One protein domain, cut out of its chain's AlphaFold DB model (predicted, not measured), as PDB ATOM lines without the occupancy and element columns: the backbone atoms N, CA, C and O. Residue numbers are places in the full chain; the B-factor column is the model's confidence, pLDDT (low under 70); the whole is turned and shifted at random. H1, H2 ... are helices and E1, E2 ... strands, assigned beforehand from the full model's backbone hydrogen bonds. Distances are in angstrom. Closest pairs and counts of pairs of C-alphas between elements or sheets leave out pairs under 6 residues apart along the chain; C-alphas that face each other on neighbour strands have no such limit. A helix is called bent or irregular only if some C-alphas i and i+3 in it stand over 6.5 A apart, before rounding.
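This is residues 12 to 78 and 154 to 185 of the 187 residues of an uncharacterized protein of Serinibacter arcticus (UniProt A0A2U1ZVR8). A sheet of five strands curls back on itself into a small, nearly closed barrel, its edge strands E1 and E5 coming close together, and residues 173 to 185, of which 173 to 183 belong to H2, stick out as a free arm. The short helix H1 only grazes the sheet. The printed part has 99 residues, with five named strands followed by two named helices; the sheet's order is E1 E2 E3 E4 E5, all antiparallel, and the class is mixed, helices and strands. It is only just compact, close to loose, with a radius of gyration of the C-alphas of 15.1 A, and elongated, spanning 52 by 28 by 19 A.

E1, residues 12 to 16, forms a hairpin with E2, residues 26 to 34, with N 13 and O 29 2.8 A apart. E2 bends by 60 degrees at residue 30 and pairs onward with E3, residues 37 to 43 (N 32 and O 42, 2.9 A). E4, residues 57 to 62, pairs with E3 (N 58 and O 41, 2.9 A) and with E5, residues 68 to 75 (N 61 and O 69, 2.9 A). The five make a meander, each strand the antiparallel neighbour of the one before, and a folded sheet, bent back so that E1 and E2 face E4 and E5, with E3 as the hinge. The closest C-alphas of E1 and E5, those of Arg 14 and Gln 69, are 4.5 A apart. H1, residues 154 to 159, grazes the sheet with residues 156 to 159. H2, residues 169 to 183, is not on the sheet and is apart from H1. Every O i to N i+4 pair is within hydrogen-bond range in H2, and 1 of 2 in H1.

E1 begins at C-alpha 12 (-25.389, -18.481, 3.350) and is 12.9 A long; E2 is 22.7 A, E3 14.4 A, E4 16.5 A, E5 17.4 A and H1 9.4 A. H2, 21.3 A, ends at C-alpha 183 (-35.971, 11.277, 0.156).

The C-alphas of Gly 36 and Arg 185, the two farthest apart, are 52.8 A apart. Residues 79 to 153 are not printed, and C-alphas 78 and 154 are 14.1 A apart across the cut. The link from E3 to E4 is long. Residues 20 to 24 and 182 to 185 have pLDDT under 70.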
ATOM      1  N   LYS A  12     -25.967 -19.772   2.970       95.19
ATOM      2  CA  LYS A  12     -25.389 -18.481   3.350       95.19
ATOM      3  C   LYS A  12     -25.608 -18.228   4.839       95.19
ATOM      4  O   LYS A  12     -26.743 -18.319   5.308       95.19
ATOM      5  N   VAL A  13     -24.538 -17.886   5.547       96.12
ATOM      6  CA  VAL A  13     -24.572 -17.362   6.915       96.12
ATOM      7  C   VAL A  13     -24.230 -15.877   6.878       96.12
ATOM      8  O   VAL A  13     -23.315 -15.459   6.166       96.12
ATOM      9  N   ARG A  14     -24.981 -15.065   7.617       95.88
ATOM     10  CA  ARG A  14     -24.743 -13.626   7.714       95.88
ATOM     11  C   ARG A  14     -23.716 -13.340   8.803       95.88
ATOM     12  O   ARG A  14     -23.886 -13.772   9.939       95.88
ATOM     13  N   VAL A  15     -22.696 -12.565   8.469       94.94
ATOM     14  CA  VAL A  15     -21.757 -11.969   9.417       94.94
ATOM     15  C   VAL A  15     -22.122 -10.499   9.555       94.94
ATOM     16  O   VAL A  15     -22.305  -9.818   8.548       94.94
ATOM     17  N   VAL A  16     -22.269 -10.018  10.787       94.56
ATOM     18  CA  VAL A  16     -22.486  -8.594  11.068       94.56
ATOM     19  C   VAL A  16     -21.183  -8.032  11.607       94.56
ATOM     20  O   VAL A  16     -20.583  -8.611  12.511       94.56
ATOM     21  N   LEU A  17     -20.732  -6.938  11.010       92.69
ATOM     22  CA  LEU A  17     -19.505  -6.259  11.379       92.69
ATOM     23  C   LEU A  17     -19.811  -5.238  12.471       92.69
ATOM     24  O   LEU A  17     -20.820  -4.531  12.411       92.69
ATOM     25  N   ALA A  18     -18.934  -5.144  13.459       88.75
ATOM     26  CA  ALA A  18     -18.983  -4.073  14.435       88.75
ATOM     27  C   ALA A  18     -18.522  -2.773  13.759       88.75
ATOM     28  O   ALA A  18     -17.340  -2.585  13.474       88.75
ATOM     29  N   THR A  19     -19.460  -1.875  13.465       77.62
ATOM     30  CA  THR A  19     -19.166  -0.569  12.868       77.62
ATOM     31  C   THR A  19     -19.196   0.537  13.920       77.62
ATOM     32  O   THR A  19     -19.938   0.475  14.903       77.62
ATOM     33  N   ALA A  20     -18.377   1.573  13.721       60.69
ATOM     34  CA  ALA A  20     -18.322   2.726  14.620       60.69
ATOM     35  C   ALA A  20     -19.531   3.671  14.466       60.69
ATOM     36  O   ALA A  20     -19.829   4.437  15.380       60.69
ATOM     37  N   ASP A  21     -20.221   3.624  13.324       59.28
ATOM     38  CA  ASP A  21     -21.351   4.493  12.974       59.28
ATOM     39  C   ASP A  21     -22.724   3.902  13.346       59.28
ATOM     40  O   ASP A  21     -23.745   4.570  13.200       59.28
ATOM     41  N   GLY A  22     -22.763   2.669  13.864       52.94
ATOM     42  CA  GLY A  22     -23.989   2.010  14.313       52.94
ATOM     43  C   GLY A  22     -24.883   1.484  13.187       52.94
ATOM     44  O   GLY A  22     -25.926   0.894  13.482       52.94
ATOM     45  N   HIS A  23     -24.487   1.638  11.919       53.59
ATOM     46  CA  HIS A  23     -25.167   1.004  10.795       53.59
ATOM     47  C   HIS A  23     -24.620  -0.414  10.606       53.59
ATOM     48  O   HIS A  23     -23.433  -0.562  10.316       53.59
ATOM     49  N   PRO A  24     -25.444  -1.470  10.749       60.44
ATOM     50  CA  PRO A  24     -24.959  -2.838  10.661       60.44
ATOM     51  C   PRO A  24     -24.539  -3.156   9.224       60.44
ATOM     52  O   PRO A  24     -25.357  -3.568   8.396       60.44
ATOM     53  N   LEU A  25     -23.248  -2.995   8.936       80.00
ATOM     54  CA  LEU A  25     -22.626  -3.582   7.761       80.00
ATOM     55  C   LEU A  25     -22.521  -5.085   7.981       80.00
ATOM     56  O   LEU A  25     -22.274  -5.566   9.088       80.00
ATOM     57  N   GLY A  26     -22.753  -5.854   6.929       85.19
ATOM     58  CA  GLY A  26     -22.650  -7.294   7.017       85.19
ATOM     59  C   GLY A  26     -22.361  -7.917   5.674       85.19
ATOM     60  O   GLY A  26     -22.741  -7.396   4.627       85.19
ATOM     61  N   GLU A  27     -21.710  -9.065   5.726       91.06
ATOM     62  CA  GLU A  27     -21.413  -9.883   4.564       91.06
ATOM     63  C   GLU A  27     -22.082 -11.251   4.695       91.06
ATOM     64  O   GLU A  27     -22.463 -11.687   5.783       91.06
ATOM     65  N   ASN A  28     -22.279 -11.924   3.564       93.44
ATOM     66  CA  ASN A  28     -22.828 -13.274   3.542       93.44
ATOM     67  C   ASN A  28     -21.730 -14.242   3.115       93.44
ATOM     68  O   ASN A  28     -21.186 -14.103   2.021       93.44
ATOM     69  N   LEU A  29     -21.467 -15.246   3.945       95.06
ATOM     70  CA  LEU A  29     -20.478 -16.284   3.679       95.06
ATOM     71  C   LEU A  29     -21.174 -17.601   3.360       95.06
ATOM     72  O   LEU A  29     -22.211 -17.923   3.939       95.06
ATOM     73  N   TRP A  30     -20.605 -18.368   2.442       95.75
ATOM     74  CA  TRP A  30     -20.996 -19.746   2.204       95.75
ATOM     75  C   TRP A  30     -20.491 -20.624   3.340       95.75
ATOM     76  O   TRP A  30     -19.345 -20.507   3.772       95.75
ATOM     77  N   ALA A  31     -21.342 -21.521   3.819       96.62
ATOM     78  CA  ALA A  31     -20.990 -22.443   4.880       96.62
ATOM     79  C   ALA A  31     -21.786 -23.744   4.770       96.62
ATOM     80  O   ALA A  31     -22.894 -23.768   4.230       96.62
ATOM     81  N   VAL A  32     -21.237 -24.825   5.311       95.44
ATOM     82  CA  VAL A  32     -21.896 -26.135   5.376       95.44
ATOM     83  C   VAL A  32     -22.160 -26.492   6.828       95.44
ATOM     84  O   VAL A  32     -21.376 -26.169   7.722       95.44
ATOM     85  N   HIS A  33     -23.299 -27.131   7.065       93.69
ATOM     86  CA  HIS A  33     -23.716 -27.559   8.390       93.69
ATOM     87  C   HIS A  33     -22.783 -28.641   8.948       93.69
ATOM     88  O   HIS A  33     -22.378 -29.544   8.220       93.69
ATOM     89  N   GLN A  34     -22.443 -28.580  10.239       90.75
ATOM     90  CA  GLN A  34     -21.697 -29.661  10.882       90.75
ATOM     91  C   GLN A  34     -22.645 -30.793  11.309       90.75
ATOM     92  O   GLN A  34     -23.511 -30.570  12.165       90.75
ATOM     93  N   PRO A  35     -22.464 -32.028  10.798       85.38
ATOM     94  CA  PRO A  35     -23.318 -33.153  11.158       85.38
ATOM     95  C   PRO A  35     -23.409 -33.343  12.678       85.38
ATOM     96  O   PRO A  35     -22.400 -33.409  13.377       85.38
ATOM     97  N   GLY A  36     -24.637 -33.417  13.197       84.75
ATOM     98  CA  GLY A  36     -24.904 -33.585  14.631       84.75
ATOM     99  C   GLY A  36     -24.828 -32.307  15.478       84.75
ATOM    100  O   GLY A  36     -25.120 -32.374  16.670       84.75
ATOM    101  N   LEU A  37     -24.495 -31.146  14.899       87.00
ATOM    102  CA  LEU A  37     -24.386 -29.865  15.611       87.00
ATOM    103  C   LEU A  37     -25.253 -28.786  14.923       87.00
ATOM    104  O   LEU A  37     -24.727 -27.998  14.141       87.00
ATOM    105  N   PRO A  38     -26.577 -28.716  15.201       78.75
ATOM    106  CA  PRO A  38     -27.566 -27.917  14.453       78.75
ATOM    107  C   PRO A  38     -27.227 -26.425  14.298       78.75
ATOM    108  O   PRO A  38     -27.604 -25.823  13.301       78.75
ATOM    109  N   GLU A  39     -26.464 -25.848  15.221       90.38
ATOM    110  CA  GLU A  39     -26.093 -24.427  15.207       90.38
ATOM    111  C   GLU A  39     -24.682 -24.156  14.676       90.38
ATOM    112  O   GLU A  39     -24.220 -23.021  14.764       90.38
ATOM    113  N   ARG A  40     -23.951 -25.172  14.200       95.88
ATOM    114  CA  ARG A  40     -22.555 -25.019  13.774       95.88
ATOM    115  C   ARG A  40     -22.388 -25.164  12.277       95.88
ATOM    116  O   ARG A  40     -22.897 -26.104  11.670       95.88
ATOM    117  N   TYR A  41     -21.604 -24.252  11.722       97.06
ATOM    118  CA  TYR A  41     -21.334 -24.171  10.299       97.06
ATOM    119  C   TYR A  41     -19.835 -24.026  10.060       97.06
ATOM    120  O   TYR A  41     -19.183 -23.217  10.718       97.06
ATOM    121  N   THR A  42     -19.295 -24.801   9.125       97.25
ATOM    122  CA  THR A  42     -17.928 -24.632   8.620       97.25
ATOM    123  C   THR A  42     -17.969 -23.667   7.439       97.25
ATOM    124  O   THR A  42     -18.747 -23.888   6.514       97.25
ATOM    125  N   LEU A  43     -17.160 -22.608   7.458       97.38
ATOM    126  CA  LEU A  43     -17.092 -21.618   6.380       97.38
ATOM    127  C   LEU A  43     -16.398 -22.189   5.131       97.38
ATOM    128  O   LEU A  43     -15.407 -22.908   5.239       97.38
ATOM    129  N   HIS A  44     -16.899 -21.833   3.949       95.75
ATOM    130  CA  HIS A  44     -16.429 -22.280   2.627       95.75
ATOM    131  C   HIS A  44     -15.865 -21.141   1.763       95.75
ATOM    132  O   HIS A  44     -15.548 -21.345   0.595       95.75
ATOM    133  N   ASN A  45     -15.740 -19.941   2.320       94.81
ATOM    134  CA  ASN A  45     -15.042 -18.819   1.708       94.81
ATOM    135  C   ASN A  45     -14.498 -17.890   2.801       94.81
ATOM    136  O   ASN A  45     -14.878 -17.991   3.971       94.81
ATOM    137  N   ASN A  46     -13.590 -17.002   2.412       95.75
ATOM    138  CA  ASN A  46     -12.990 -16.014   3.299       95.75
ATOM    139  C   ASN A  46     -13.905 -14.796   3.450       95.75
ATOM    140  O   ASN A  46     -14.637 -14.447   2.522       95.75
ATOM    141  N   ALA A  47     -13.849 -14.166   4.621       94.44
ATOM    142  CA  ALA A  47     -14.517 -12.898   4.881       94.44
ATOM    143  C   ALA A  47     -13.680 -11.727   4.359       94.44
ATOM    144  O   ALA A  47     -12.453 -11.752   4.450       94.44
ATOM    145  N   PHE A  48     -14.343 -10.699   3.835       90.69
ATOM    146  CA  PHE A  48     -13.699  -9.449   3.426       90.69
ATOM    147  C   PHE A  48     -13.716  -8.402   4.540       90.69
ATOM    148  O   PHE A  48     -12.807  -7.581   4.618       90.69
ATOM    149  N   GLY A  49     -14.750  -8.413   5.385       89.94
ATOM    150  CA  GLY A  49     -14.938  -7.431   6.452       89.94
ATOM    151  C   GLY A  49     -14.420  -7.874   7.819       89.94
ATOM    152  O   GLY A  49     -14.351  -7.055   8.731       89.94
ATOM    153  N   ALA A  50     -14.065  -9.150   7.977       93.44
ATOM    154  CA  ALA A  50     -13.591  -9.722   9.232       93.44
ATOM    155  C   ALA A  50     -12.455 -10.730   9.008       93.44
ATOM    156  O   ALA A  50     -12.301 -11.307   7.936       93.44
ATOM    157  N   SER A  51     -11.710 -11.029  10.067       95.94
ATOM    158  CA  SER A  51     -10.584 -11.968  10.102       95.94
ATOM    159  C   SER A  51     -11.004 -13.460  10.061       95.94
ATOM    160  O   SER A  51     -10.295 -14.334  10.585       95.94
ATOM    161  N   LEU A  52     -12.164 -13.772   9.467       97.19
ATOM    162  CA  LEU A  52     -12.685 -15.131   9.264       97.19
ATOM    163  C   LEU A  52     -12.164 -15.730   7.951       97.19
ATOM    164  O   LEU A  52     -11.995 -15.034   6.950       97.19
ATOM    165  N   ARG A  53     -11.959 -17.048   7.931       96.75
ATOM    166  CA  ARG A  53     -11.508 -17.782   6.741       96.75
ATOM    167  C   ARG A  53     -12.302 -19.043   6.468       96.75
ATOM    168  O   ARG A  53     -12.931 -19.614   7.360       96.75
ATOM    169  N   LEU A  54     -12.116 -19.546   5.254       96.25
ATOM    170  CA  LEU A  54     -12.448 -20.912   4.887       96.25
ATOM    171  C   LEU A  54     -11.899 -21.916   5.915       96.25
ATOM    172  O   LEU A  54     -10.724 -21.876   6.303       96.25
ATOM    173  N   GLY A  55     -12.781 -22.817   6.343       97.00
ATOM    174  CA  GLY A  55     -12.525 -23.852   7.338       97.00
ATOM    175  C   GLY A  55     -12.806 -23.438   8.784       97.00
ATOM    176  O   GLY A  55     -12.858 -24.318   9.645       97.00
ATOM    177  N   ASP A  56     -12.990 -22.145   9.086       98.38
ATOM    178  CA  ASP A  56     -13.418 -21.734  10.428       98.38
ATOM    179  C   ASP A  56     -14.803 -22.312  10.733       98.38
ATOM    180  O   ASP A  56     -15.654 -22.451   9.852       98.38
ATOM    181  N   VAL A  57     -15.044 -22.620  12.003       98.19
ATOM    182  CA  VAL A  57     -16.338 -23.103  12.482       98.19
ATOM    183  C   VAL A  57     -16.999 -22.002  13.288       98.19
ATOM    184  O   VAL A  57     -16.461 -21.549  14.302       98.19
ATOM    185  N   VAL A  58     -18.198 -21.615  12.878       98.06
ATOM    186  CA  VAL A  58     -19.003 -20.583  13.531       98.06
ATOM    187  C   VAL A  58     -20.256 -21.186  14.149       98.06
ATOM    188  O   VAL A  58     -20.775 -22.200  13.680       98.06
ATOM    189  N   ARG A  59     -20.743 -20.559  15.219       97.81
ATOM    190  CA  ARG A  59     -22.093 -20.769  15.739       97.81
ATOM    191  C   ARG A  59     -23.028 -19.718  15.172       97.81
ATOM    192  O   ARG A  59     -22.661 -18.545  15.093       97.81
ATOM    193  N   THR A  60     -24.241 -20.135  14.840       97.06
ATOM    194  CA  THR A  60     -25.270 -19.252  14.294       97.06
ATOM    195  C   THR A  60     -26.578 -19.351  15.062       97.06
ATOM    196  O   THR A  60     -26.927 -20.429  15.541       97.06
ATOM    197  N   GLU A  61     -27.350 -18.271  15.056       96.50
ATOM    198  CA  GLU A  61     -28.776 -18.262  15.400       96.50
ATOM    199  C   GLU A  61     -29.599 -17.774  14.204       96.50
ATOM    200  O   GLU A  61     -29.064 -17.141  13.296       96.50
ATOM    201  N   LEU A  62     -30.904 -18.060  14.187       95.44
ATOM    202  CA  LEU A  62     -31.798 -17.467  13.193       95.44
ATOM    203  C   LEU A  62     -32.117 -16.012  13.567       95.44
ATOM    204  O   LEU A  62     -32.558 -15.735  14.686       95.44
ATOM    205  N   ASP A  63     -31.916 -15.105  12.614       93.94
ATOM    206  CA  ASP A  63     -32.322 -13.703  12.707       93.94
ATOM    207  C   ASP A  63     -33.855 -13.541  12.610       93.94
ATOM    208  O   ASP A  63     -34.604 -14.505  12.416       93.94
ATOM    209  N   GLY A  64     -34.351 -12.307  12.743       92.19
ATOM    210  CA  GLY A  64     -35.781 -11.985  12.634       92.19
ATOM    211  C   GLY A  64     -36.389 -12.270  11.253       92.19
ATOM    212  O   GLY A  64     -37.611 -12.300  11.105       92.19
ATOM    213  N   CYS A  65     -35.554 -12.543  10.248       91.56
ATOM    214  CA  CYS A  65     -35.939 -12.967   8.907       91.56
ATOM    215  C   CYS A  65     -35.816 -14.491   8.702       91.56
ATOM    216  O   CYS A  65     -36.052 -14.979   7.594       91.56
ATOM    217  N   GLY A  66     -35.461 -15.251   9.743       92.12
ATOM    218  CA  GLY A  66     -35.287 -16.701   9.688       92.12
ATOM    219  C   GLY A  66     -34.026 -17.148   8.946       92.12
ATOM    220  O   GLY A  66     -33.973 -18.289   8.482       92.12
ATOM    221  N   LYS A  67     -33.025 -16.272   8.801       92.19
ATOM    222  CA  LYS A  67     -31.739 -16.583   8.165       92.19
ATOM    223  C   LYS A  67     -30.657 -16.826   9.224       92.19
ATOM    224  O   LYS A  67     -30.677 -16.169  10.260       92.19
ATOM    225  N   PRO A  68     -29.699 -17.741   8.989       95.38
ATOM    226  CA  PRO A  68     -28.590 -17.940   9.915       95.38
ATOM    227  C   PRO A  68     -27.700 -16.694   9.997       95.38
ATOM    228  O   PRO A  68     -27.174 -16.238   8.981       95.38
ATOM    229  N   GLN A  69     -27.481 -16.187  11.206       96.38
ATOM    230  CA  GLN A  69     -26.529 -15.129  11.528       96.38
ATOM    231  C   GLN A  69     -25.471 -15.670  12.487       96.38
ATOM    232  O   GLN A  69     -25.799 -16.353  13.456       96.38
ATOM    233  N   VAL A  70     -24.202 -15.360  12.234       97.25
ATOM    234  CA  VAL A  70     -23.082 -15.711  13.109       97.25
ATOM    235  C   VAL A  70     -23.203 -14.973  14.444       97.25
ATOM    236  O   VAL A  70     -23.333 -13.753  14.475       97.25
ATOM    237  N   VAL A  71     -23.140 -15.728  15.543       96.75
ATOM    238  CA  VAL A  71     -23.200 -15.214  16.927       96.75
ATOM    239  C   VAL A  71     -21.962 -15.566  17.748       96.75
ATOM    240  O   VAL A  71     -21.777 -15.062  18.849       96.75
ATOM    241  N   ALA A  72     -21.115 -16.466  17.250       97.00
ATOM    242  CA  ALA A  72     -19.845 -16.798  17.882       97.00
ATOM    243  C   ALA A  72     -18.932 -17.547  16.911       97.00
ATOM    244  O   ALA A  72     -19.392 -18.240  16.002       97.00
ATOM    245  N   VAL A  73     -17.631 -17.491  17.174       97.75
ATOM    246  CA  VAL A  73     -16.642 -18.362  16.534       97.75
ATOM    247  C   VAL A  73     -16.404 -19.561  17.446       97.75
ATOM    248  O   VAL A  73     -15.992 -19.404  18.592       97.75
ATOM    249  N   ALA A  74     -16.709 -20.762  16.960       97.00
ATOM    250  CA  ALA A  74     -16.579 -21.997  17.729       97.00
ATOM    251  C   ALA A  74     -15.170 -22.598  17.631       97.00
ATOM    252  O   ALA A  74     -14.680 -23.166  18.604       97.00
ATOM    253  N   SER A  75     -14.532 -22.494  16.464       97.69
ATOM    254  CA  SER A  75     -13.151 -22.924  16.249       97.69
ATOM    255  C   SER A  75     -12.539 -22.157  15.089       97.69
ATOM    256  O   SER A  75     -13.173 -22.003  14.048       97.69
ATOM    257  N   LEU A  76     -11.287 -21.738  15.243       98.38
ATOM    258  CA  LEU A  76     -10.510 -21.170  14.148       98.38
ATOM    259  C   LEU A  76      -9.774 -22.280  13.408       98.38
ATOM    260  O   LEU A  76      -9.125 -23.123  14.029       98.38
ATOM    261  N   HIS A  77      -9.832 -22.247  12.084       98.06
ATOM    262  CA  HIS A  77      -8.939 -23.029  11.255       98.06
ATOM    263  C   HIS A  77      -7.516 -22.460  11.371       98.06
ATOM    264  O   HIS A  77      -7.328 -21.233  11.292       98.06
ATOM    265  N   PRO A  78      -6.498 -23.319  11.558       97.69
ATOM    266  CA  PRO A  78      -5.119 -22.873  11.673       97.69
ATOM    267  C   PRO A  78      -4.611 -22.249  10.368       97.69
ATOM    268  O   PRO A  78      -5.034 -22.627   9.273       97.69
ATOM    269  N   ALA A 154      -7.761 -12.556  18.499       96.19
ATOM    270  CA  ALA A 154      -7.867 -11.290  19.219       96.19
ATOM    271  C   ALA A 154      -8.830 -10.313  18.522       96.19
ATOM    272  O   ALA A 154      -9.695  -9.729  19.176       96.19
ATOM    273  N   ARG A 155      -8.711 -10.164  17.197       95.25
ATOM    274  CA  ARG A 155      -9.484  -9.183  16.424       95.25
ATOM    275  C   ARG A 155     -10.959  -9.537  16.273       95.25
ATOM    276  O   ARG A 155     -11.796  -8.651  16.385       95.25
ATOM    277  N   LEU A 156     -11.300 -10.815  16.100       95.62
ATOM    278  CA  LEU A 156     -12.684 -11.239  15.834       95.62
ATOM    279  C   LEU A 156     -13.674 -10.834  16.934       95.62
ATOM    280  O   LEU A 156     -14.854 -10.650  16.660       95.62
ATOM    281  N   THR A 157     -13.200 -10.653  18.168       91.06
ATOM    282  CA  THR A 157     -14.030 -10.142  19.273       91.06
ATOM    283  C   THR A 157     -14.454  -8.681  19.100       91.06
ATOM    284  O   THR A 157     -15.438  -8.258  19.698       91.06
ATOM    285  N   GLN A 158     -13.710  -7.921  18.297       92.19
ATOM    286  CA  GLN A 158     -13.923  -6.503  18.016       92.19
ATOM    287  C   GLN A 158     -14.482  -6.269  16.613       92.19
ATOM    288  O   GLN A 158     -15.108  -5.246  16.391       92.19
ATOM    289  N   GLU A 159     -14.243  -7.187  15.675       93.56
ATOM    290  CA  GLU A 159     -14.721  -7.086  14.291       93.56
ATOM    291  C   GLU A 159     -16.179  -7.533  14.135       93.56
ATOM    292  O   GLU A 159     -16.859  -7.073  13.221       93.56
ATOM    293  N   LEU A 160     -16.669  -8.438  14.993       94.19
ATOM    294  CA  LEU A 160     -17.991  -9.049  14.852       94.19
ATOM    295  C   LEU A 160     -19.018  -8.447  15.815       94.19
ATOM    296  O   LEU A 160     -18.815  -8.437  17.030       94.19
ATOM    297  N   ASP A 161     -20.179  -8.060  15.286       93.62
ATOM    298  CA  ASP A 161     -21.371  -7.812  16.092       93.62
ATOM    299  C   ASP A 161     -22.172  -9.110  16.242       93.62
ATOM    300  O   ASP A 161     -22.875  -9.568  15.340       93.62
ATOM    301  N   VAL A 162     -22.055  -9.720  17.417       93.44
ATOM    302  CA  VAL A 162     -22.698 -11.001  17.735       93.44
ATOM    303  C   VAL A 162     -24.161 -10.865  18.167       93.44
ATOM    304  O   VAL A 162     -24.814 -11.868  18.464       93.44
ATOM    305  N   ARG A 163     -24.704  -9.643  18.228       93.81
ATOM    306  CA  ARG A 163     -26.110  -9.428  18.581       93.81
ATOM    307  C   ARG A 163     -26.995  -9.885  17.432       93.81
ATOM    308  O   ARG A 163     -26.892  -9.391  16.312       93.81
ATOM    309  N   VAL A 164     -27.903 -10.812  17.721       92.62
ATOM    310  CA  VAL A 164     -28.863 -11.296  16.725       92.62
ATOM    311  C   VAL A 164     -29.780 -10.158  16.301       92.62
ATOM    312  O   VAL A 164     -30.462  -9.566  17.138       92.62
ATOM    313  N   ASP A 165     -29.831  -9.888  14.998       91.44
ATOM    314  CA  ASP A 165     -30.784  -8.943  14.435       91.44
ATOM    315  C   ASP A 165     -32.195  -9.532  14.532       91.44
ATOM    316  O   ASP A 165     -32.517 -10.528  13.887       91.44
ATOM    317  N   ARG A 166     -33.040  -8.958  15.389       93.88
ATOM    318  CA  ARG A 166     -34.407  -9.454  15.617       93.88
ATOM    319  C   ARG A 166     -35.446  -8.765  14.732       93.88
ATOM    320  O   ARG A 166     -36.623  -9.096  14.851       93.88
ATOM    321  N   ARG A 167     -35.036  -7.847  13.849       91.06
ATOM    322  CA  ARG A 167     -35.951  -7.169  12.925       91.06
ATOM    323  C   ARG A 167     -36.584  -8.171  11.968       91.06
ATOM    324  O   ARG A 167     -35.912  -8.986  11.334       91.06
ATOM    325  N   THR A 168     -37.898  -8.099  11.875       92.25
ATOM    326  CA  THR A 168     -38.717  -8.917  10.989       92.25
ATOM    327  C   THR A 168     -38.766  -8.318   9.581       92.25
ATOM    328  O   THR A 168     -38.446  -7.142   9.382       92.25
ATOM    329  N   PRO A 169     -39.253  -9.069   8.575       90.44
ATOM    330  CA  PRO A 169     -39.510  -8.505   7.254       90.44
ATOM    331  C   PRO A 169     -40.480  -7.313   7.253       90.44
ATOM    332  O   PRO A 169     -40.463  -6.542   6.299       90.44
ATOM    333  N   ALA A 170     -41.342  -7.176   8.267       89.38
ATOM    334  CA  ALA A 170     -42.228  -6.021   8.406       89.38
ATOM    335  C   ALA A 170     -41.459  -4.787   8.900       89.38
ATOM    336  O   ALA A 170     -41.625  -3.711   8.330       89.38
ATOM    337  N   ASP A 171     -40.568  -4.963   9.879       88.81
ATOM    338  CA  ASP A 171     -39.738  -3.881  10.422       88.81
ATOM    339  C   ASP A 171     -38.825  -3.291   9.339       88.81
ATOM    340  O   ASP A 171     -38.773  -2.078   9.158       88.81
ATOM    341  N   LEU A 172     -38.176  -4.155   8.549       86.38
ATOM    342  CA  LEU A 172     -37.288  -3.730   7.461       86.38
ATOM    343  C   LEU A 172     -38.035  -3.002   6.332       86.38
ATOM    344  O   LEU A 172     -37.495  -2.072   5.738       86.38
ATOM    345  N   ARG A 173     -39.278  -3.408   6.028       86.69
ATOM    346  CA  ARG A 173     -40.122  -2.698   5.048       86.69
ATOM    347  C   ARG A 173     -40.516  -1.320   5.559       86.69
ATOM    348  O   ARG A 173     -40.392  -0.358   4.816       86.69
ATOM    349  N   ALA A 174     -40.941  -1.225   6.818       86.00
ATOM    350  CA  ALA A 174     -41.297   0.052   7.425       86.00
ATOM    351  C   ALA A 174     -40.104   1.027   7.449       86.00
ATOM    352  O   ALA A 174     -40.280   2.210   7.175       86.00
ATOM    353  N   GLU A 175     -38.895   0.527   7.725       83.88
ATOM    354  CA  GLU A 175     -37.654   1.310   7.677       83.88
ATOM    355  C   GLU A 175     -37.350   1.806   6.253       83.88
ATOM    356  O   GLU A 175     -37.127   2.999   6.053       83.88
ATOM    357  N   HIS A 176     -37.415   0.921   5.253       81.38
ATOM    358  CA  HIS A 176     -37.223   1.282   3.846       81.38
ATOM    359  C   HIS A 176     -38.237   2.333   3.371       81.38
ATOM    360  O   HIS A 176     -37.859   3.338   2.771       81.38
ATOM    361  N   ASP A 177     -39.521   2.129   3.671       84.44
ATOM    362  CA  ASP A 177     -40.585   3.050   3.274       84.44
ATOM    363  C   ASP A 177     -40.400   4.425   3.930       84.44
ATOM    364  O   ASP A 177     -40.564   5.449   3.268       84.44
ATOM    365  N   ALA A 178     -39.963   4.467   5.195       80.62
ATOM    366  CA  ALA A 178     -39.633   5.713   5.881       80.62
ATOM    367  C   ALA A 178     -38.453   6.454   5.229       80.62
ATOM    368  O   ALA A 178     -38.508   7.678   5.093       80.62
ATOM    369  N   VAL A 179     -37.408   5.745   4.786       79.38
ATOM    370  CA  VAL A 179     -36.269   6.348   4.067       79.38
ATOM    371  C   VAL A 179     -36.716   6.906   2.713       79.38
ATOM    372  O   VAL A 179     -36.481   8.081   2.431       79.38
ATOM    373  N   CYS A 180     -37.439   6.121   1.908       74.50
ATOM    374  CA  CYS A 180     -37.927   6.559   0.597       74.50
ATOM    375  C   CYS A 180     -38.944   7.710   0.681       74.50
ATOM    376  O   CYS A 180     -39.069   8.506  -0.254       74.50
ATOM    377  N   ASP A 181     -39.704   7.805   1.771       71.38
ATOM    378  CA  ASP A 181     -40.611   8.927   2.016       71.38
ATOM    379  C   ASP A 181     -39.867  10.186   2.477       71.38
ATOM    380  O   ASP A 181     -40.293  11.294   2.146       71.38
ATOM    381  N   CYS A 182     -38.747  10.042   3.190       67.12
ATOM    382  CA  CYS A 182     -37.859  11.153   3.532       67.12
ATOM    383  C   CYS A 182     -37.143  11.716   2.294       67.12
ATOM    384  O   CYS A 182     -37.129  12.932   2.114       67.12
ATOM    385  N   GLU A 183     -36.622  10.861   1.411       67.06
ATOM    386  CA  GLU A 183     -35.971  11.277   0.156       67.06
ATOM    387  C   GLU A 183     -36.946  11.992  -0.790       67.06
ATOM    388  O   GLU A 183     -36.598  12.995  -1.405       67.06
ATOM    389  N   ARG A 184     -38.210  11.549  -0.845       62.41
ATOM    390  CA  ARG A 184     -39.264  12.210  -1.637       62.41
ATOM    391  C   ARG A 184     -39.728  13.560  -1.078       62.41
ATOM    392  O   ARG A 184     -40.457  14.273  -1.764       62.41
ATOM    393  N   ARG A 185     -39.358  13.905   0.160       59.59
ATOM    394  CA  ARG A 185     -39.741  15.157   0.838       59.59
ATOM    395  C   ARG A 185     -38.606  16.179   0.923       59.59
ATOM    396  O   ARG A 185     -38.842  17.267   1.447       59.59
TER     397      ARG A 185